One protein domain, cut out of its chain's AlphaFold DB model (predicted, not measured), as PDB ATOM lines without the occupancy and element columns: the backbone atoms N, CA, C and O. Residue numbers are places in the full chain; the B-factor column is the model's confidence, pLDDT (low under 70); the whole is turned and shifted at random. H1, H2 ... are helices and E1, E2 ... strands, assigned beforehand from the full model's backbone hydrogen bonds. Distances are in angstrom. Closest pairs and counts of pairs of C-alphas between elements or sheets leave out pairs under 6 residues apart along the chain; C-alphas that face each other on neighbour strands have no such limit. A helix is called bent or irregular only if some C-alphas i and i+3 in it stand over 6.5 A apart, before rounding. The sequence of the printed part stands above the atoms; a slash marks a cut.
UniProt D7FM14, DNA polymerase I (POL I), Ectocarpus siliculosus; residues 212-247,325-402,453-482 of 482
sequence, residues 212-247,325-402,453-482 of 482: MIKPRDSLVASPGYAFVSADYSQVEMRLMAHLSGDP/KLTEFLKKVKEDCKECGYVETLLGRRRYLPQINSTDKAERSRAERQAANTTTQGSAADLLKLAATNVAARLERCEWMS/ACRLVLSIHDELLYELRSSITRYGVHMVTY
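AT A GLANCE: This is residues 212 to 247, 325 to 402 and 453 to 482 of the 482 residues of the protein "DNA polymerase I (POL I)" of Ectocarpus siliculosus (UniProt D7FM14). One long helix, H4, runs through most of the length of the model as a spine, with a small three-stranded sheet, E1, E5 and E4, packed by one face on its residues 384 to 396. Around its other part, residues 363 to 380, gather the helices H1, H2 and H3 and the small hairpin of E2 and E3, while residues 212 to 218 stick out as a free tail. The printed part has 144 residues, with four named helices and five named strands in the order E1 H1 H2 E2 E3 H3 H4 E4 E5, and its class is mixed, helices and strands. Both sheets, E1 - E5 - E4 and E2 - E3, are antiparallel. The whole is loose and elongated, with a radius of gyration of the C-alphas of 19.8 A and spans of 60 by 38 by 27 A.

HOW THE PARTS SIT: The larger sheet has E5, residues 463 to 469, as its inner strand between the edge strands E1, residues 225 to 231, and E4, residues 454 to 460; it is only just strongly twisted, with C-alphas up to 4.3 A off its plane. N 228 and O 466 of E1 and E5 are within hydrogen-bond range at 2.8 A, as are N 455 and O 467 of the hairpin E4 and E5 at 2.9 A. H4, residues 361 to 397, is on one face of this sheet, making two layers, a helix and a sheet; its height over the sheet is 9.8 A, and it runs along the strands, at 6 degrees to E4 on the local plane. Its closest C-alphas to E4 are those of Leu 395 and Cys 454, 7.0 A apart. H4 has a kink of 32 degrees near residue 374. With its residues 376 to 380 alone it touches H1, residues 235 to 244, at a steep tilt of 65 degrees, opposite ways, closest at the C-alphas of Glu 236 and Gln 377, 6.0 A. H2, residues 325 to 340, touches H4 about perpendicular, at 79 degrees, with its residues 330 to 337 alone, closest at the C-alphas of Lys 334 and Glu 368, 5.9 A. H3, residues 354 to 357, touches H4 at the C-alphas of Ile 356 and Arg 364, their closest, 4.9 A apart. In the hairpin of E2, residues 342 to 344, and E3, residues 350 to 352, N 351 and O 343 are 2.9 A apart, within hydrogen-bond range; Val 343 and Ala 371 have the closest C-alphas of E2 and H4, at 6.0 A. Every O i to N i+4 pair is within range in H1, 11 of 12 in H2 and 32 of 33 in H4, while H3 is too short for one.

IN THESE COORDINATES: E1 begins at C-alpha 225 (24.144, -28.789, -52.291) and is 19.6 A long; H1 is 14.0 A and H2 22.0 A. H4 runs 53.1 A from C-alpha 361 (-18.330, -8.560, -27.048) to C-alpha 397 (21.100, -42.371, -38.229). E4 is 17.8 A long, and E5, 19.5 A, ends at C-alpha 469 (24.261, -32.575, -50.768). H3 is only just irregular: C-alphas 354 and 357 are 6.8 A apart.

THE WHOLE: The two C-alphas farthest apart, of Thr 359 and Ser 471, are 61.6 A apart. Residues 248 to 324 and 403 to 452 are not printed, with gaps of 7.9 A from C-alpha 247 to C-alpha 325 and 7.4 A from C-alpha 402 to C-alpha 453. Of the links printed whole, none is long. The mean pLDDT of the printed part is 71.1; 70 residues are under 70, namely 212 to 233, 384, 386 to 402 and 453 to 482.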
ATOM      1  N   MET A 212       9.731  -6.460 -59.048       30.78
ATOM      2  CA  MET A 212       9.191  -7.405 -58.066       30.78
ATOM      3  C   MET A 212      10.191  -8.533 -57.776       30.78
ATOM      4  O   MET A 212      10.233  -9.540 -58.484       30.78
ATOM      5  N   ILE A 213      10.980  -8.387 -56.711       33.94
ATOM      6  CA  ILE A 213      11.900  -9.434 -56.255       33.94
ATOM      7  C   ILE A 213      11.176 -10.394 -55.318       33.94
ATOM      8  O   ILE A 213      10.730 -10.020 -54.233       33.94
ATOM      9  N   LYS A 214      11.099 -11.663 -55.724       39.12
ATOM     10  CA  LYS A 214      10.605 -12.748 -54.875       39.12
ATOM     11  C   LYS A 214      11.677 -13.073 -53.826       39.12
ATOM     12  O   LYS A 214      12.775 -13.471 -54.211       39.12
ATOM     13  N   PRO A 215      11.390 -13.004 -52.511       41.94
ATOM     14  CA  PRO A 215      12.394 -13.272 -51.471       41.94
ATOM     15  C   PRO A 215      12.967 -14.700 -51.453       41.94
ATOM     16  O   PRO A 215      13.906 -14.966 -50.712       41.94
ATOM     17  N   ARG A 216      12.402 -15.628 -52.238       46.31
ATOM     18  CA  ARG A 216      12.933 -16.986 -52.429       46.31
ATOM     19  C   ARG A 216      14.048 -17.039 -53.477       46.31
ATOM     20  O   ARG A 216      14.948 -17.857 -53.339       46.31
ATOM     21  N   ASP A 217      14.036 -16.141 -54.462       47.53
ATOM     22  CA  ASP A 217      14.996 -16.138 -55.577       47.53
ATOM     23  C   ASP A 217      16.391 -15.637 -55.138       47.53
ATOM     24  O   ASP A 217      17.387 -15.873 -55.819       47.53
ATOM     25  N   SER A 218      16.481 -14.991 -53.968       48.50
ATOM     26  CA  SER A 218      17.742 -14.621 -53.309       48.50
ATOM     27  C   SER A 218      18.340 -15.737 -52.438       48.50
ATOM     28  O   SER A 218      19.452 -15.585 -51.926       48.50
ATOM     29  N   LEU A 219      17.649 -16.871 -52.267       50.38
ATOM     30  CA  LEU A 219      18.180 -18.037 -51.562       50.38
ATOM     31  C   LEU A 219      18.958 -18.921 -52.542       50.38
ATOM     32  O   LEU A 219      18.394 -19.521 -53.453       50.38
ATOM     33  N   VAL A 220      20.266 -19.060 -52.315       51.78
ATOM     34  CA  VAL A 220      21.150 -19.923 -53.115       51.78
ATOM     35  C   VAL A 220      21.745 -21.012 -52.224       51.78
ATOM     36  O   VAL A 220      22.271 -20.724 -51.149       51.78
ATOM     37  N   ALA A 221      21.658 -22.269 -52.663       53.41
ATOM     38  CA  ALA A 221      22.230 -23.403 -51.939       53.41
ATOM     39  C   ALA A 221      23.769 -23.351 -51.945       53.41
ATOM     40  O   ALA A 221      24.390 -22.870 -52.897       53.41
ATOM     41  N   SER A 222      24.400 -23.877 -50.891       58.56
ATOM     42  CA  SER A 222      25.861 -23.985 -50.810       58.56
ATOM     43  C   SER A 222      26.430 -24.774 -52.002       58.56
ATOM     44  O   SER A 222      25.803 -25.736 -52.447       58.56
ATOM     45  N   PRO A 223      27.653 -24.475 -52.485       57.94
ATOM     46  CA  PRO A 223      28.288 -25.255 -53.548       57.94
ATOM     47  C   PRO A 223      28.319 -26.761 -53.239       57.94
ATOM     48  O   PRO A 223      28.817 -27.181 -52.192       57.94
ATOM     49  N   GLY A 224      27.775 -27.573 -54.152       57.00
ATOM     50  CA  GLY A 224      27.619 -29.022 -53.973       57.00
ATOM     51  C   GLY A 224      26.387 -29.451 -53.161       57.00
ATOM     52  O   GLY A 224      26.313 -30.614 -52.760       57.00
ATOM     53  N   TYR A 225      25.444 -28.538 -52.915       59.94
ATOM     54  CA  TYR A 225      24.144 -28.789 -52.291       59.94
ATOM     55  C   TYR A 225      23.007 -28.264 -53.185       59.94
ATOM     56  O   TYR A 225      23.217 -27.451 -54.085       59.94
ATOM     57  N   ALA A 226      21.796 -28.749 -52.940       56.38
ATOM     58  CA  ALA A 226      20.547 -28.290 -53.533       56.38
ATOM     59  C   ALA A 226      19.508 -28.089 -52.423       56.38
ATOM     60  O   ALA A 226      19.596 -28.728 -51.370       56.38
ATOM     61  N   PHE A 227      18.523 -27.223 -52.656       62.22
ATOM     62  CA  PHE A 227      17.376 -27.131 -51.761       62.22
ATOM     63  C   PHE A 227      16.326 -28.192 -52.095       62.22
ATOM     64  O   PHE A 227      16.082 -28.487 -53.264       62.22
ATOM     65  N   VAL A 228      15.689 -28.726 -51.059       63.38
ATOM     66  CA  VAL A 228      14.461 -29.518 -51.140       63.38
ATOM     67  C   VAL A 228      13.443 -28.866 -50.221       63.38
ATOM     68  O   VAL A 228      13.679 -28.733 -49.022       63.38
ATOM     69  N   SER A 229      12.327 -28.450 -50.804       62.78
ATOM     70  CA  SER A 229      11.138 -28.027 -50.072       62.78
ATOM     71  C   SER A 229      10.218 -29.232 -49.875       62.78
ATOM     72  O   SER A 229      10.070 -30.051 -50.788       62.78
ATOM     73  N   ALA A 230       9.620 -29.339 -48.693       61.03
ATOM     74  CA  ALA A 230       8.495 -30.218 -48.416       61.03
ATOM     75  C   ALA A 230       7.397 -29.412 -47.716       61.03
ATOM     76  O   ALA A 230       7.656 -28.752 -46.712       61.03
ATOM     77  N   ASP A 231       6.190 -29.476 -48.267       64.25
ATOM     78  CA  ASP A 231       5.024 -28.675 -47.888       64.25
ATOM     79  C   ASP A 231       3.849 -29.617 -47.583       64.25
ATOM     80  O   ASP A 231       3.553 -30.529 -48.368       64.25
ATOM     81  N   TYR A 232       3.201 -29.432 -46.430       60.00
ATOM     82  CA  TYR A 232       2.036 -30.222 -46.043       60.00
ATOM     83  C   TYR A 232       0.746 -29.677 -46.668       60.00
ATOM     84  O   TYR A 232       0.038 -28.856 -46.079       60.00
ATOM     85  N   SER A 233       0.369 -30.242 -47.818       69.50
ATOM     86  CA  SER A 233      -0.866 -29.938 -48.554       69.50
ATOM     87  C   SER A 233      -2.118 -29.806 -47.665       69.50
ATOM     88  O   SER A 233      -2.770 -30.793 -47.309       69.50
ATOM     89  N   GLN A 234      -2.478 -28.550 -47.375       71.69
ATOM     90  CA  GLN A 234      -3.678 -28.131 -46.637       71.69
ATOM     91  C   GLN A 234      -3.775 -28.708 -45.210       71.69
ATOM     92  O   GLN A 234      -4.869 -29.045 -44.745       71.69
ATOM     93  N   VAL A 235      -2.643 -28.789 -44.498       76.81
ATOM     94  CA  VAL A 235      -2.542 -29.381 -43.147       76.81
ATOM     95  C   VAL A 235      -3.596 -28.880 -42.161       76.81
ATOM     96  O   VAL A 235      -4.199 -29.683 -41.455       76.81
ATOM     97  N   GLU A 236      -3.881 -27.577 -42.137       80.62
ATOM     98  CA  GLU A 236      -4.847 -26.998 -41.196       80.62
ATOM     99  C   GLU A 236      -6.290 -27.441 -41.486       80.62
ATOM    100  O   GLU A 236      -7.075 -27.640 -40.560       80.62
ATOM    101  N   MET A 237      -6.644 -27.651 -42.759       82.31
ATOM    102  CA  MET A 237      -7.965 -28.169 -43.123       82.31
ATOM    103  C   MET A 237      -8.095 -29.661 -42.818       82.31
ATOM    104  O   MET A 237      -9.127 -30.078 -42.295       82.31
ATOM    105  N   ARG A 238      -7.049 -30.452 -43.105       85.25
ATOM    106  CA  ARG A 238      -6.998 -31.886 -42.769       85.25
ATOM    107  C   ARG A 238      -7.086 -32.098 -41.257       85.25
ATOM    108  O   ARG A 238      -7.873 -32.920 -40.798       85.25
ATOM    109  N   LEU A 239      -6.359 -31.291 -40.481       84.56
ATOM    110  CA  LEU A 239      -6.466 -31.270 -39.023       84.56
ATOM    111  C   LEU A 239      -7.865 -30.901 -38.549       84.56
ATOM    112  O   LEU A 239      -8.359 -31.537 -37.630       84.56
ATOM    113  N   MET A 240      -8.528 -29.919 -39.164       84.06
ATOM    114  CA  MET A 240      -9.902 -29.612 -38.777       84.06
ATOM    115  C   MET A 240     -10.865 -30.762 -39.109       84.06
ATOM    116  O   MET A 240     -11.723 -31.078 -38.289       84.06
ATOM    117  N   ALA A 241     -10.724 -31.416 -40.268       87.19
ATOM    118  CA  ALA A 241     -11.525 -32.591 -40.624       87.19
ATOM    119  C   ALA A 241     -11.369 -33.707 -39.577       87.19
ATOM    120  O   ALA A 241     -12.363 -34.212 -39.060       87.19
ATOM    121  N   HIS A 242     -10.126 -34.003 -39.185       86.44
ATOM    122  CA  HIS A 242      -9.806 -34.966 -38.133       86.44
ATOM    123  C   HIS A 242     -10.354 -34.552 -36.754       86.44
ATOM    124  O   HIS A 242     -11.111 -35.303 -36.148       86.44
ATOM    125  N   LEU A 243     -10.038 -33.341 -36.275       85.25
ATOM    126  CA  LEU A 243     -10.432 -32.852 -34.944       85.25
ATOM    127  C   LEU A 243     -11.952 -32.689 -34.781       85.25
ATOM    128  O   LEU A 243     -12.465 -32.818 -33.671       85.25
ATOM    129  N   SER A 244     -12.670 -32.393 -35.869       88.75
ATOM    130  CA  SER A 244     -14.134 -32.316 -35.853       88.75
ATOM    131  C   SER A 244     -14.830 -33.661 -36.049       88.75
ATOM    132  O   SER A 244     -15.996 -33.783 -35.675       88.75
ATOM    133  N   GLY A 245     -14.150 -34.657 -36.628       88.12
ATOM    134  CA  GLY A 245     -14.758 -35.934 -37.005       88.12
ATOM    135  C   GLY A 245     -15.901 -35.781 -38.015       88.12
ATOM    136  O   GLY A 245     -16.845 -36.570 -37.998       88.12
ATOM    137  N   ASP A 246     -15.876 -34.731 -38.842       91.00
ATOM    138  CA  ASP A 246     -16.964 -34.423 -39.770       91.00
ATOM    139  C   ASP A 246     -16.910 -35.347 -40.997       91.00
ATOM    140  O   ASP A 246     -15.939 -35.282 -41.753       91.00
ATOM    141  N   PRO A 247     -17.907 -36.231 -41.206       88.00
ATOM    142  CA  PRO A 247     -17.805 -37.299 -42.197       88.00
ATOM    143  C   PRO A 247     -17.804 -36.765 -43.630       88.00
ATOM    144  O   PRO A 247     -17.111 -37.324 -44.477       88.00
ATOM    145  N   LYS A 325     -20.650 -31.336 -37.912       94.00
ATOM    146  CA  LYS A 325     -19.697 -31.766 -36.877       94.00
ATOM    147  C   LYS A 325     -18.553 -30.768 -36.728       94.00
ATOM    148  O   LYS A 325     -18.150 -30.475 -35.603       94.00
ATOM    149  N   LEU A 326     -18.132 -30.122 -37.818       90.69
ATOM    150  CA  LEU A 326     -17.266 -28.937 -37.753       90.69
ATOM    151  C   LEU A 326     -17.891 -27.821 -36.898       90.69
ATOM    152  O   LEU A 326     -17.209 -27.192 -36.087       90.69
ATOM    153  N   THR A 327     -19.193 -27.580 -37.052       91.88
ATOM    154  CA  THR A 327     -19.909 -26.561 -36.271       91.88
ATOM    155  C   THR A 327     -20.005 -26.933 -34.789       91.88
ATOM    156  O   THR A 327     -19.776 -26.073 -33.934       91.88
ATOM    157  N   GLU A 328     -20.291 -28.199 -34.474       93.75
ATOM    158  CA  GLU A 328     -20.270 -28.731 -33.104       93.75
ATOM    159  C   GLU A 328     -18.877 -28.598 -32.469       93.75
ATOM    160  O   GLU A 328     -18.762 -28.071 -31.365       93.75
ATOM    161  N   PHE A 329     -17.814 -28.972 -33.185       92.44
ATOM    162  CA  PHE A 329     -16.428 -28.841 -32.731       92.44
ATOM    163  C   PHE A 329     -16.040 -27.385 -32.432       92.44
ATOM    164  O   PHE A 329     -15.581 -27.074 -31.332       92.44
ATOM    165  N   LEU A 330     -16.285 -26.461 -33.369       90.94
ATOM    166  CA  LEU A 330     -15.985 -25.035 -33.183       90.94
ATOM    167  C   LEU A 330     -16.795 -24.398 -32.043       90.94
ATOM    168  O   LEU A 330     -16.362 -23.393 -31.472       90.94
ATOM    169  N   LYS A 331     -17.971 -24.948 -31.719       92.75
ATOM    170  CA  LYS A 331     -18.752 -24.564 -30.541       92.75
ATOM    171  C   LYS A 331     -18.111 -25.125 -29.269       92.75
ATOM    172  O   LYS A 331     -17.806 -24.341 -28.374       92.75
ATOM    173  N   LYS A 332     -17.820 -26.430 -29.234       94.06
ATOM    174  CA  LYS A 332     -17.198 -27.125 -28.099       94.06
ATOM    175  C   LYS A 332     -15.872 -26.483 -27.686       94.06
ATOM    176  O   LYS A 332     -15.725 -26.115 -26.533       94.06
ATOM    177  N   VAL A 333     -14.965 -26.200 -28.628       92.25
ATOM    178  CA  VAL A 333     -13.682 -25.512 -28.352       92.25
ATOM    179  C   VAL A 333     -13.872 -24.167 -27.633       92.25
ATOM    180  O   VAL A 333     -13.026 -23.759 -26.839       92.25
ATOM    181  N   LYS A 334     -14.977 -23.454 -27.887       92.88
ATOM    182  CA  LYS A 334     -15.300 -22.196 -27.194       92.88
ATOM    183  C   LYS A 334     -15.946 -22.412 -25.831       92.88
ATOM    184  O   LYS A 334     -15.775 -21.556 -24.972       92.88
ATOM    185  N   GLU A 335     -16.727 -23.475 -25.666       94.81
ATOM    186  CA  GLU A 335     -17.367 -23.848 -24.400       94.81
ATOM    187  C   GLU A 335     -16.298 -24.365 -23.424       94.81
ATOM    188  O   GLU A 335     -16.075 -23.725 -22.397       94.81
ATOM    189  N   ASP A 336     -15.503 -25.358 -23.833       92.56
ATOM    190  CA  ASP A 336     -14.347 -25.881 -23.093       92.56
ATOM    191  C   ASP A 336     -13.390 -24.746 -22.653       92.56
ATOM    192  O   ASP A 336     -12.985 -24.663 -21.492       92.56
ATOM    193  N   CYS A 337     -13.061 -23.813 -23.559       94.44
ATOM    194  CA  CYS A 337     -12.186 -22.672 -23.262       94.44
ATOM    195  C   CYS A 337     -12.789 -21.684 -22.245       94.44
ATOM    196  O   CYS A 337     -12.044 -21.071 -21.480       94.44
ATOM    197  N   LYS A 338     -14.120 -21.529 -22.193       94.50
ATOM    198  CA  LYS A 338     -14.790 -20.679 -21.188       94.50
ATOM    199  C   LYS A 338     -14.766 -21.298 -19.801       94.50
ATOM    200  O   LYS A 338     -14.667 -20.554 -18.828       94.50
ATOM    201  N   GLU A 339     -14.830 -22.623 -19.724       93.81
ATOM    202  CA  GLU A 339     -14.791 -23.368 -18.467       93.81
ATOM    203  C   GLU A 339     -13.372 -23.431 -17.884       93.81
ATOM    204  O   GLU A 339     -13.181 -23.121 -16.709       93.81
ATOM    205  N   CYS A 340     -12.358 -23.772 -18.691       91.31
ATOM    206  CA  CYS A 340     -10.981 -23.942 -18.198       91.31
ATOM    207  C   CYS A 340     -10.068 -22.706 -18.347       91.31
ATOM    208  O   CYS A 340      -9.000 -22.652 -17.736       91.31
ATOM    209  N   GLY A 341     -10.457 -21.705 -19.143       90.81
ATOM    210  CA  GLY A 341      -9.686 -20.473 -19.373       90.81
ATOM    211  C   GLY A 341      -8.512 -20.603 -20.355       90.81
ATOM    212  O   GLY A 341      -7.734 -19.653 -20.517       90.81
ATOM    213  N   TYR A 342      -8.357 -21.751 -21.021       89.38
ATOM    214  CA  TYR A 342      -7.319 -21.998 -22.024       89.38
ATOM    215  C   TYR A 342      -7.801 -22.917 -23.157       89.38
ATOM    216  O   TYR A 342      -8.877 -23.497 -23.102       89.38
ATOM    217  N   VAL A 343      -6.984 -23.060 -24.200       88.12
ATOM    218  CA  VAL A 343      -7.105 -24.144 -25.192       88.12
ATOM    219  C   VAL A 343      -5.822 -24.961 -25.254       88.12
ATOM    220  O   VAL A 343      -4.741 -24.424 -25.004       88.12
ATOM    221  N   GLU A 344      -5.944 -26.239 -25.606       83.44
ATOM    222  CA  GLU A 344      -4.828 -27.150 -25.879       83.44
ATOM    223  C   GLU A 344      -4.722 -27.471 -27.375       83.44
ATOM    224  O   GLU A 344      -5.712 -27.478 -28.106       83.44
ATOM    225  N   THR A 345      -3.498 -27.729 -27.830       83.12
ATOM    226  CA  THR A 345      -3.212 -28.355 -29.128       83.12
ATOM    227  C   THR A 345      -3.175 -29.881 -29.004       83.12
ATOM    228  O   THR A 345      -3.163 -30.419 -27.898       83.12
ATOM    229  N   LEU A 346      -3.069 -30.586 -30.134       79.69
ATOM    230  CA  LEU A 346      -2.957 -32.049 -30.195       79.69
ATOM    231  C   LEU A 346      -1.828 -32.619 -29.309       79.69
ATOM    232  O   LEU A 346      -2.005 -33.662 -28.688       79.69
ATOM    233  N   LEU A 347      -0.690 -31.918 -29.195       75.50
ATOM    234  CA  LEU A 347       0.430 -32.313 -28.321       75.50
ATOM    235  C   LEU A 347       0.383 -31.659 -26.921       75.50
ATOM    236  O   LEU A 347       1.381 -31.650 -26.201       75.50
ATOM    237  N   GLY A 348      -0.763 -31.100 -26.516       78.88
ATOM    238  CA  GLY A 348      -0.994 -30.563 -25.171       78.88
ATOM    239  C   GLY A 348      -0.380 -29.186 -24.890       78.88
ATOM    240  O   GLY A 348      -0.301 -28.783 -23.727       78.88
ATOM    241  N   ARG A 349       0.054 -28.419 -25.907       80.06
ATOM    242  CA  ARG A 349       0.501 -27.034 -25.673       80.06
ATOM    243  C   ARG A 349      -0.706 -26.159 -25.342       80.06
ATOM    244  O   ARG A 349      -1.611 -26.005 -26.157       80.06
ATOM    245  N   ARG A 350      -0.663 -25.515 -24.175       86.88
ATOM    246  CA  ARG A 350      -1.710 -24.602 -23.695       86.88
ATOM    247  C   ARG A 350      -1.541 -23.177 -24.212       86.88
ATOM    248  O   ARG A 350      -0.426 -22.661 -24.287       86.88
ATOM    249  N   ARG A 351      -2.667 -22.506 -24.461       86.75
ATOM    250  CA  ARG A 351      -2.769 -21.046 -24.586       86.75
ATOM    251  C   ARG A 351      -3.896 -20.535 -23.698       86.75
ATOM    252  O   ARG A 351      -5.061 -20.804 -23.977       86.75
ATOM    253  N   TYR A 352      -3.545 -19.760 -22.678       91.06
ATOM    254  CA  TYR A 352      -4.512 -19.080 -21.818       91.06
ATOM    255  C   TYR A 352      -5.181 -17.919 -22.558       91.06
ATOM    256  O   TYR A 352      -4.528 -17.174 -23.295       91.06
ATOM    257  N   LEU A 353      -6.493 -17.778 -22.376       90.75
ATOM    258  CA  LEU A 353      -7.334 -16.787 -23.048       90.75
ATOM    259  C   LEU A 353      -8.270 -16.124 -22.021       90.75
ATOM    260  O   LEU A 353      -9.478 -16.334 -22.077       90.75
ATOM    261  N   PRO A 354      -7.751 -15.297 -21.089       89.69
ATOM    262  CA  PRO A 354      -8.546 -14.743 -19.985       89.69
ATOM    263  C   PRO A 354      -9.778 -13.949 -20.456       89.69
ATOM    264  O   PRO A 354     -10.832 -14.009 -19.830       89.69
ATOM    265  N   GLN A 355      -9.691 -13.293 -21.620       93.88
ATOM    266  CA  GLN A 355     -10.801 -12.526 -22.196       93.88
ATOM    267  C   GLN A 355     -11.927 -13.378 -22.812       93.88
ATOM    268  O   GLN A 355     -12.889 -12.821 -23.341       93.88
ATOM    269  N   ILE A 356     -11.867 -14.714 -22.742       93.50
ATOM    270  CA  ILE A 356     -12.935 -15.602 -23.235       93.50
ATOM    271  C   ILE A 356     -14.271 -15.399 -22.493       93.50
ATOM    272  O   ILE A 356     -15.339 -15.597 -23.075       93.50
ATOM    273  N   ASN A 357     -14.203 -14.926 -21.243       92.94
ATOM    274  CA  ASN A 357     -15.347 -14.588 -20.393       92.94
ATOM    275  C   ASN A 357     -15.544 -13.067 -20.216       92.94
ATOM    276  O   ASN A 357     -16.370 -12.656 -19.403       92.94
ATOM    277  N   SER A 358     -14.829 -12.220 -20.977       94.94
ATOM    278  CA  SER A 358     -15.012 -10.759 -20.920       94.94
ATOM    279  C   SER A 358     -16.457 -10.383 -21.255       94.94
ATOM    280  O   SER A 358     -17.076 -10.973 -22.149       94.94
ATOM    281  N   THR A 359     -17.008  -9.391 -20.553       94.94
ATOM    282  CA  THR A 359     -18.332  -8.825 -20.849       94.94
ATOM    283  C   THR A 359     -18.323  -8.078 -22.184       94.94
ATOM    284  O   THR A 359     -19.314  -8.151 -22.925       94.94
ATOM    285  N   ASP A 360     -17.188  -7.479 -22.567       94.75
ATOM    286  CA  ASP A 360     -16.997  -6.867 -23.880       94.75
ATOM    287  C   ASP A 360     -17.099  -7.930 -24.991       94.75
ATOM    288  O   ASP A 360     -16.362  -8.918 -25.068       94.75
ATOM    289  N   LYS A 361     -18.055  -7.705 -25.894       90.94
ATOM    290  CA  LYS A 361     -18.330  -8.560 -27.048       90.94
ATOM    291  C   LYS A 361     -17.165  -8.592 -28.046       90.94
ATOM    292  O   LYS A 361     -16.981  -9.619 -28.701       90.94
ATOM    293  N   ALA A 362     -16.405  -7.508 -28.192       88.75
ATOM    294  CA  ALA A 362     -15.261  -7.422 -29.096       88.75
ATOM    295  C   ALA A 362     -14.071  -8.235 -28.569       88.75
ATOM    296  O   ALA A 362     -13.511  -9.046 -29.315       88.75
ATOM    297  N   GLU A 363     -13.737  -8.087 -27.284       91.19
ATOM    298  CA  GLU A 363     -12.697  -8.884 -26.626       91.19
ATOM    299  C   GLU A 363     -13.046 -10.373 -26.620       91.19
ATOM    300  O   GLU A 363     -12.260 -11.194 -27.100       91.19
ATOM    301  N   ARG A 364     -14.263 -10.722 -26.186       93.38
ATOM    302  CA  ARG A 364     -14.757 -12.103 -26.179       93.38
ATOM    303  C   ARG A 364     -14.729 -12.733 -27.572       93.38
ATOM    304  O   ARG A 364     -14.246 -13.846 -27.742       93.38
ATOM    305  N   SER A 365     -15.158 -12.000 -28.602       87.56
ATOM    306  CA  SER A 365     -15.085 -12.439 -30.008       87.56
ATOM    307  C   SER A 365     -13.644 -12.589 -30.526       87.56
ATOM    308  O   SER A 365     -13.365 -13.415 -31.400       87.56
ATOM    309  N   ARG A 366     -12.688 -11.809 -30.006       88.81
ATOM    310  CA  ARG A 366     -11.256 -11.983 -30.296       88.81
ATOM    311  C   ARG A 366     -10.708 -13.245 -29.626       88.81
ATOM    312  O   ARG A 366     -10.041 -14.019 -30.309       88.81
ATOM    313  N   ALA A 367     -11.032 -13.480 -28.355       90.00
ATOM    314  CA  ALA A 367     -10.635 -14.681 -27.622       90.00
ATOM    315  C   ALA A 367     -11.229 -15.957 -28.247       90.00
ATOM    316  O   ALA A 367     -10.495 -16.901 -28.521       90.00
ATOM    317  N   GLU A 368     -12.521 -15.963 -28.594       90.31
ATOM    318  CA  GLU A 368     -13.180 -17.098 -29.258       90.31
ATOM    319  C   GLU A 368     -12.553 -17.458 -30.619       90.31
ATOM    320  O   GLU A 368     -12.497 -18.633 -30.980       90.31
ATOM    321  N   ARG A 369     -12.065 -16.468 -31.383       88.38
ATOM    322  CA  ARG A 369     -11.312 -16.714 -32.628       88.38
ATOM    323  C   ARG A 369      -9.914 -17.256 -32.353       88.38
ATOM    324  O   ARG A 369      -9.470 -18.172 -33.041       88.38
ATOM    325  N   GLN A 370      -9.231 -16.720 -31.342       88.00
ATOM    326  CA  GLN A 370      -7.920 -17.216 -30.922       88.00
ATOM    327  C   GLN A 370      -7.994 -18.657 -30.401       88.00
ATOM    328  O   GLN A 370      -7.065 -19.415 -30.664       88.00
ATOM    329  N   ALA A 371      -9.084 -19.057 -29.742       89.06
ATOM    330  CA  ALA A 371      -9.326 -20.431 -29.302       89.06
ATOM    331  C   ALA A 371      -9.349 -21.414 -30.491       89.06
ATOM    332  O   ALA A 371      -8.507 -22.313 -30.574       89.06
ATOM    333  N   ALA A 372     -10.246 -21.190 -31.459       87.81
ATOM    334  CA  ALA A 372     -10.391 -22.037 -32.648       87.81
ATOM    335  C   ALA A 372      -9.114 -22.086 -33.512       87.81
ATOM    336  O   ALA A 372      -8.648 -23.166 -33.888       87.81
ATOM    337  N   ASN A 373      -8.504 -20.923 -33.773       84.56
ATOM    338  CA  ASN A 373      -7.248 -20.844 -34.520       84.56
ATOM    339  C   ASN A 373      -6.111 -21.582 -33.792       84.56
ATOM    340  O   ASN A 373      -5.433 -22.385 -34.422       84.56
ATOM    341  N   THR A 374      -5.929 -21.388 -32.479       84.38
ATOM    342  CA  THR A 374      -4.828 -22.040 -31.742       84.38
ATOM    343  C   THR A 374      -4.980 -23.557 -31.715       84.38
ATOM    344  O   THR A 374      -3.992 -24.256 -31.905       84.38
ATOM    345  N   THR A 375      -6.201 -24.066 -31.542       83.50
ATOM    346  CA  THR A 375      -6.469 -25.515 -31.543       83.50
ATOM    347  C   THR A 375      -6.087 -26.154 -32.885       83.50
ATOM    348  O   THR A 375      -5.542 -27.253 -32.913       83.50
ATOM    349  N   THR A 376      -6.281 -25.442 -34.001       81.31
ATOM    350  CA  THR A 376      -5.998 -25.954 -35.357       81.31
ATOM    351  C   THR A 376      -4.559 -25.664 -35.797       81.31
ATOM    352  O   THR A 376      -3.751 -26.579 -35.949       81.31
ATOM    353  N   GLN A 377      -4.202 -24.385 -35.943       79.06
ATOM    354  CA  GLN A 377      -2.885 -23.929 -36.403       79.06
ATOM    355  C   GLN A 377      -1.774 -24.268 -35.401       79.06
ATOM    356  O   GLN A 377      -0.650 -24.583 -35.786       79.06
ATOM    357  N   GLY A 378      -2.077 -24.254 -34.099       78.25
ATOM    358  CA  GLY A 378      -1.134 -24.706 -33.080       78.25
ATOM    359  C   GLY A 378      -0.840 -26.202 -33.194       78.25
ATOM    360  O   GLY A 378       0.317 -26.586 -33.053       78.25
ATOM    361  N   SER A 379      -1.842 -27.027 -33.511       77.00
ATOM    362  CA  SER A 379      -1.645 -28.460 -33.764       77.00
ATOM    363  C   SER A 379      -0.869 -28.712 -35.063       77.00
ATOM    364  O   SER A 379       0.011 -29.567 -35.082       77.00
ATOM    365  N   ALA A 380      -1.095 -27.913 -36.113       74.69
ATOM    366  CA  ALA A 380      -0.287 -27.958 -37.337       74.69
ATOM    367  C   ALA A 380       1.192 -27.652 -37.049       74.69
ATOM    368  O   ALA A 380       2.077 -28.417 -37.430       74.69
ATOM    369  N   ALA A 381       1.459 -26.585 -36.291       74.19
ATOM    370  CA  ALA A 381       2.810 -26.216 -35.874       74.19
ATOM    371  C   ALA A 381       3.470 -27.253 -34.943       74.19
ATOM    372  O   ALA A 381       4.695 -27.283 -34.843       74.19
ATOM    373  N   ASP A 382       2.687 -28.083 -34.249       72.06
ATOM    374  CA  ASP A 382       3.191 -29.175 -33.412       72.06
ATOM    375  C   ASP A 382       3.601 -30.389 -34.236       72.06
ATOM    376  O   ASP A 382       4.729 -30.863 -34.089       72.06
ATOM    377  N   LEU A 383       2.737 -30.828 -35.156       73.88
ATOM    378  CA  LEU A 383       3.063 -31.896 -36.100       73.88
ATOM    379  C   LEU A 383       4.276 -31.527 -36.961       73.88
ATOM    380  O   LEU A 383       5.179 -32.340 -37.117       73.88
ATOM    381  N   LEU A 384       4.362 -30.279 -37.432       69.81
ATOM    382  CA  LEU A 384       5.501 -29.802 -38.218       69.81
ATOM    383  C   LEU A 384       6.824 -29.838 -37.435       69.81
ATOM    384  O   LEU A 384       7.860 -30.224 -37.976       69.81
ATOM    385  N   LYS A 385       6.804 -29.460 -36.149       71.44
ATOM    386  CA  LYS A 385       7.988 -29.533 -35.276       71.44
ATOM    387  C   LYS A 385       8.394 -30.978 -35.008       71.44
ATOM    388  O   LYS A 385       9.581 -31.286 -35.093       71.44
ATOM    389  N   LEU A 386       7.425 -31.854 -34.739       69.50
ATOM    390  CA  LEU A 386       7.658 -33.284 -34.547       69.50
ATOM    391  C   LEU A 386       8.269 -33.913 -35.810       69.50
ATOM    392  O   LEU A 386       9.318 -34.554 -35.733       69.50
ATOM    393  N   ALA A 387       7.690 -33.633 -36.978       68.38
ATOM    394  CA  ALA A 387       8.203 -34.043 -38.280       68.38
ATOM    395  C   ALA A 387       9.637 -33.546 -38.515       68.38
ATOM    396  O   ALA A 387      10.512 -34.343 -38.847       68.38
ATOM    397  N   ALA A 388       9.919 -32.263 -38.256       64.88
ATOM    398  CA  ALA A 388      11.264 -31.707 -38.383       64.88
ATOM    399  C   ALA A 388      12.284 -32.426 -37.478       64.88
ATOM    400  O   ALA A 388      13.389 -32.733 -37.936       64.88
ATOM    401  N   THR A 389      11.919 -32.752 -36.229       67.94
ATOM    402  CA  THR A 389      12.785 -33.527 -35.320       67.94
ATOM    403  C   THR A 389      12.965 -34.982 -35.756       67.94
ATOM    404  O   THR A 389      14.085 -35.491 -35.712       67.94
ATOM    405  N   ASN A 390      11.908 -35.637 -36.245       66.62
ATOM    406  CA  ASN A 390      11.955 -37.018 -36.730       66.62
ATOM    407  C   ASN A 390      12.813 -37.137 -37.994       66.62
ATOM    408  O   ASN A 390      13.661 -38.025 -38.084       66.62
ATOM    409  N   VAL A 391      12.655 -36.204 -38.938       66.12
ATOM    410  CA  VAL A 391      13.488 -36.108 -40.142       66.12
ATOM    411  C   VAL A 391      14.947 -35.873 -39.753       66.12
ATOM    412  O   VAL A 391      15.805 -36.634 -40.192       66.12
ATOM    413  N   ALA A 392      15.250 -34.906 -38.877       64.06
ATOM    414  CA  ALA A 392      16.620 -34.665 -38.410       64.06
ATOM    415  C   ALA A 392      17.256 -35.925 -37.788       64.06
ATOM    416  O   ALA A 392      18.313 -36.370 -38.239       64.06
ATOM    417  N   ALA A 393      16.570 -36.567 -36.837       63.34
ATOM    418  CA  ALA A 393      17.054 -37.783 -36.185       63.34
ATOM    419  C   ALA A 393      17.198 -38.974 -37.152       63.34
ATOM    420  O   ALA A 393      18.077 -39.821 -36.972       63.34
ATOM    421  N   ARG A 394      16.354 -39.071 -38.189       64.50
ATOM    422  CA  ARG A 394      16.467 -40.111 -39.222       64.50
ATOM    423  C   ARG A 394      17.672 -39.873 -40.131       64.50
ATOM    424  O   ARG A 394      18.386 -40.828 -40.424       64.50
ATOM    425  N   LEU A 395      17.919 -38.623 -40.524       63.03
ATOM    426  CA  LEU A 395      19.067 -38.225 -41.343       63.03
ATOM    427  C   LEU A 395      20.399 -38.491 -40.620       63.03
ATOM    428  O   LEU A 395      21.334 -38.983 -41.244       63.03
ATOM    429  N   GLU A 396      20.471 -38.246 -39.307       61.03
ATOM    430  CA  GLU A 396      21.656 -38.542 -38.483       61.03
ATOM    431  C   GLU A 396      21.968 -40.046 -38.389       61.03
ATOM    432  O   GLU A 396      23.132 -40.441 -38.445       61.03
ATOM    433  N   ARG A 397      20.939 -40.902 -38.291       61.25
ATOM    434  CA  ARG A 397      21.100 -42.371 -38.229       61.25
ATOM    435  C   ARG A 397      21.449 -43.007 -39.579       61.25
ATOM    436  O   ARG A 397      21.863 -44.163 -39.626       61.25
ATOM    437  N   CYS A 398      21.259 -42.297 -40.688       58.47
ATOM    438  CA  CYS A 398      21.548 -42.801 -42.026       58.47
ATOM    439  C   CYS A 398      23.055 -42.733 -42.340       58.47
ATOM    440  O   CYS A 398      23.524 -41.795 -42.981       58.47
ATOM    441  N   GLU A 399      23.813 -43.769 -41.957       43.06
ATOM    442  CA  GLU A 399      25.284 -43.847 -42.115       43.06
ATOM    443  C   GLU A 399      25.823 -43.521 -43.523       43.06
ATOM    444  O   GLU A 399      26.962 -43.066 -43.671       43.06
ATOM    445  N   TRP A 400      25.020 -43.717 -44.572       47.44
ATOM    446  CA  TRP A 400      25.382 -43.379 -45.951       47.44
ATOM    447  C   TRP A 400      25.580 -41.868 -46.187       47.44
ATOM    448  O   TRP A 400      26.236 -41.490 -47.157       47.44
ATOM    449  N   MET A 401      25.110 -41.009 -45.276       42.31
ATOM    450  CA  MET A 401      25.378 -39.564 -45.261       42.31
ATOM    451  C   MET A 401      26.690 -39.182 -44.561       42.31
ATOM    452  O   MET A 401      27.252 -38.123 -44.846       42.31
ATOM    453  N   SER A 402      27.204 -40.043 -43.681       38.00
ATOM    454  CA  SER A 402      28.404 -39.788 -42.870       38.00
ATOM    455  C   SER A 402      29.716 -40.080 -43.608       38.00
ATOM    456  O   SER A 402      30.800 -39.790 -43.100       38.00
ATOM    457  N   ALA A 453      25.232 -33.905 -44.461       61.56
ATOM    458  CA  ALA A 453      24.768 -34.116 -45.833       61.56
ATOM    459  C   ALA A 453      23.317 -33.656 -46.079       61.56
ATOM    460  O   ALA A 453      22.929 -33.488 -47.234       61.56
ATOM    461  N   CYS A 454      22.560 -33.414 -45.008       62.88
ATOM    462  CA  CYS A 454      21.276 -32.726 -45.003       62.88
ATOM    463  C   CYS A 454      21.235 -31.737 -43.826       62.88
ATOM    464  O   CYS A 454      21.813 -32.006 -42.770       62.88
ATOM    465  N   ARG A 455      20.557 -30.601 -43.995       65.56
ATOM    466  CA  ARG A 455      20.337 -29.591 -42.955       65.56
ATOM    467  C   ARG A 455      18.990 -28.902 -43.160       65.56
ATOM    468  O   ARG A 455      18.722 -28.446 -44.264       65.56
ATOM    469  N   LEU A 456      18.200 -28.717 -42.099       62.09
ATOM    470  CA  LEU A 456      17.075 -27.775 -42.128       62.09
ATOM    471  C   LEU A 456      17.618 -26.335 -42.216       62.09
ATOM    472  O   LEU A 456      18.436 -25.910 -41.393       62.09
ATOM    473  N   VAL A 457      17.196 -25.608 -43.246       61.47
ATOM    474  CA  VAL A 457      17.603 -24.225 -43.537       61.47
ATOM    475  C   VAL A 457      16.596 -23.250 -42.957       61.47
ATOM    476  O   VAL A 457      16.984 -22.258 -42.345       61.47
ATOM    477  N   LEU A 458      15.312 -23.536 -43.176       60.34
ATOM    478  CA  LEU A 458      14.204 -22.648 -42.869       60.34
ATOM    479  C   LEU A 458      12.916 -23.463 -42.697       60.34
ATOM    480  O   LEU A 458      12.754 -24.516 -43.309       60.34
ATOM    481  N   SER A 459      11.994 -22.946 -41.891       57.16
ATOM    482  CA  SER A 459      10.597 -23.372 -41.867       57.16
ATOM    483  C   SER A 459       9.729 -22.132 -42.072       57.16
ATOM    484  O   SER A 459       9.976 -21.104 -41.438       57.16
ATOM    485  N   ILE A 460       8.764 -22.210 -42.988       55.69
ATOM    486  CA  ILE A 460       7.806 -21.141 -43.292       55.69
ATOM    487  C   ILE A 460       6.416 -21.766 -43.244       55.69
ATOM    488  O   ILE A 460       6.112 -22.594 -44.087       55.69
ATOM    489  N   HIS A 461       5.562 -21.349 -42.306       62.62
ATOM    490  CA  HIS A 461       4.203 -21.889 -42.157       62.62
ATOM    491  C   HIS A 461       4.165 -23.428 -42.097       62.62
ATOM    492  O   HIS A 461       4.557 -23.974 -41.074       62.62
ATOM    493  N   ASP A 462       3.686 -24.087 -43.150       57.31
ATOM    494  CA  ASP A 462       3.539 -25.532 -43.372       57.31
ATOM    495  C   ASP A 462       4.705 -26.166 -44.168       57.31
ATOM    496  O   ASP A 462       4.753 -27.384 -44.347       57.31
ATOM    497  N   GLU A 463       5.688 -25.358 -44.575       59.50
ATOM    498  CA  GLU A 463       6.839 -25.747 -45.389       59.50
ATOM    499  C   GLU A 463       8.130 -25.922 -44.562       59.50
ATOM    500  O   GLU A 463       8.495 -25.085 -43.724       59.50
ATOM    501  N   LEU A 464       8.880 -26.985 -44.867       61.09
ATOM    502  CA  LEU A 464      10.245 -27.237 -44.402       61.09
ATOM    503  C   LEU A 464      11.222 -27.193 -45.584       61.09
ATOM    504  O   LEU A 464      11.116 -27.980 -46.525       61.09
ATOM    505  N   LEU A 465      12.212 -26.302 -45.512       62.59
ATOM    506  CA  LEU A 465      13.256 -26.149 -46.523       62.59
ATOM    507  C   LEU A 465      14.568 -26.767 -46.033       62.59
ATOM    508  O   LEU A 465      15.192 -26.270 -45.091       62.59
ATOM    509  N   TYR A 466      15.020 -27.818 -46.708       65.25
ATOM    510  CA  TYR A 466      16.269 -28.523 -46.430       65.25
ATOM    511  C   TYR A 466      17.349 -28.205 -47.473       65.25
ATOM    512  O   TYR A 466      17.061 -28.060 -48.655       65.25
ATOM    513  N   GLU A 467      18.610 -28.140 -47.048       65.88
ATOM    514  CA  GLU A 467      19.806 -28.106 -47.897       65.88
ATOM    515  C   GLU A 467      20.436 -29.505 -47.883       65.88
ATOM    516  O   GLU A 467      20.892 -29.983 -46.843       65.88
ATOM    517  N   LEU A 468      20.442 -30.173 -49.038       64.12
ATOM    518  CA  LEU A 468      20.888 -31.556 -49.236       64.12
ATOM    519  C   LEU A 468      22.075 -31.606 -50.190       64.12
ATOM    520  O   LEU A 468      22.081 -30.931 -51.216       64.12
ATOM    521  N   ARG A 469      23.088 -32.425 -49.892       61.81
ATOM    522  CA  ARG A 469      24.261 -32.575 -50.768       61.81
ATOM    523  C   ARG A 469      23.827 -33.137 -52.127       61.81
ATOM    524  O   ARG A 469      23.149 -34.157 -52.179       61.81
ATOM    525  N   SER A 470      24.276 -32.552 -53.238       57.41
ATOM    526  CA  SER A 470      23.849 -32.927 -54.603       57.41
ATOM    527  C   SER A 470      24.247 -34.352 -55.031       57.41
ATOM    528  O   SER A 470      23.822 -34.834 -56.076       57.41
ATOM    529  N   SER A 471      25.071 -35.049 -54.242       53.00
ATOM    530  CA  SER A 471      25.326 -36.487 -54.401       53.00
ATOM    531  C   SER A 471      24.154 -37.360 -53.937       53.00
ATOM    532  O   SER A 471      24.070 -38.511 -54.345       53.00
ATOM    533  N   ILE A 472      23.281 -36.827 -53.076       52.47
ATOM    534  CA  ILE A 472      22.115 -37.504 -52.494       52.47
ATOM    535  C   ILE A 472      20.883 -37.328 -53.382       52.47
ATOM    536  O   ILE A 472      20.142 -38.282 -53.592       52.47
ATOM    537  N   THR A 473      20.701 -36.148 -53.979       45.12
ATOM    538  CA  THR A 473      19.556 -35.865 -54.865       45.12
ATOM    539  C   THR A 473      19.504 -36.754 -56.112       45.12
ATOM    540  O   THR A 473      18.449 -36.875 -56.720       45.12
ATOM    541  N   ARG A 474      20.606 -37.435 -56.465       36.19
ATOM    542  CA  ARG A 474      20.652 -38.454 -57.531       36.19
ATOM    543  C   ARG A 474      19.939 -39.771 -57.197       36.19
ATOM    544  O   ARG A 474      19.720 -40.552 -58.112       36.19
ATOM    545  N   TYR A 475      19.623 -40.037 -55.928       37.12
ATOM    546  CA  TYR A 475      19.077 -41.328 -55.480       37.12
ATOM    547  C   TYR A 475      17.568 -41.318 -55.195       37.12
ATOM    548  O   TYR A 475      17.035 -42.346 -54.795       37.12
ATOM    549  N   GLY A 476      16.888 -40.184 -55.401       32.81
ATOM    550  CA  GLY A 476      15.504 -39.987 -54.962       32.81
ATOM    551  C   GLY A 476      15.429 -39.786 -53.445       32.81
ATOM    552  O   GLY A 476      15.822 -40.648 -52.662       32.81
ATOM    553  N   VAL A 477      14.955 -38.620 -53.002       34.56
ATOM    554  CA  VAL A 477      14.791 -38.325 -51.570       34.56
ATOM    555  C   VAL A 477      13.311 -38.396 -51.228       34.56
ATOM    556  O   VAL A 477      12.582 -37.424 -51.408       34.56
ATOM    557  N   HIS A 478      12.878 -39.545 -50.715       33.47
ATOM    558  CA  HIS A 478      11.536 -39.717 -50.164       33.47
ATOM    559  C   HIS A 478      11.553 -39.351 -48.676       33.47
ATOM    560  O   HIS A 478      12.180 -40.041 -47.868       33.47
ATOM    561  N   MET A 479      10.875 -38.263 -48.304       32.50
ATOM    562  CA  MET A 479      10.634 -37.930 -46.899       32.50
ATOM    563  C   MET A 479       9.281 -38.490 -46.472       32.50
ATOM    564  O   MET A 479       8.241 -37.921 -46.782       32.50
ATOM    565  N   VAL A 480       9.317 -39.613 -45.756       28.61
ATOM    566  CA  VAL A 480       8.141 -40.201 -45.109       28.61
ATOM    567  C   VAL A 480       8.079 -39.680 -43.678       28.61
ATOM    568  O   VAL A 480       8.970 -39.961 -42.873       28.61
ATOM    569  N   THR A 481       7.044 -38.908 -43.370       27.67
ATOM    570  CA  THR A 481       6.710 -38.507 -42.001       27.67
ATOM    571  C   THR A 481       5.578 -39.397 -41.510       27.67
ATOM    572  O   THR A 481       4.471 -39.301 -42.038       27.67
ATOM    573  N   TYR A 482       5.907 -40.270 -40.558       25.16
ATOM    574  CA  TYR A 482       4.963 -41.093 -39.798       25.16
ATOM    575  C   TYR A 482       4.314 -40.268 -38.684       25.16
ATOM    576  O   TYR A 482       5.048 -39.428 -38.104       25.16
TER     577      TYR A 482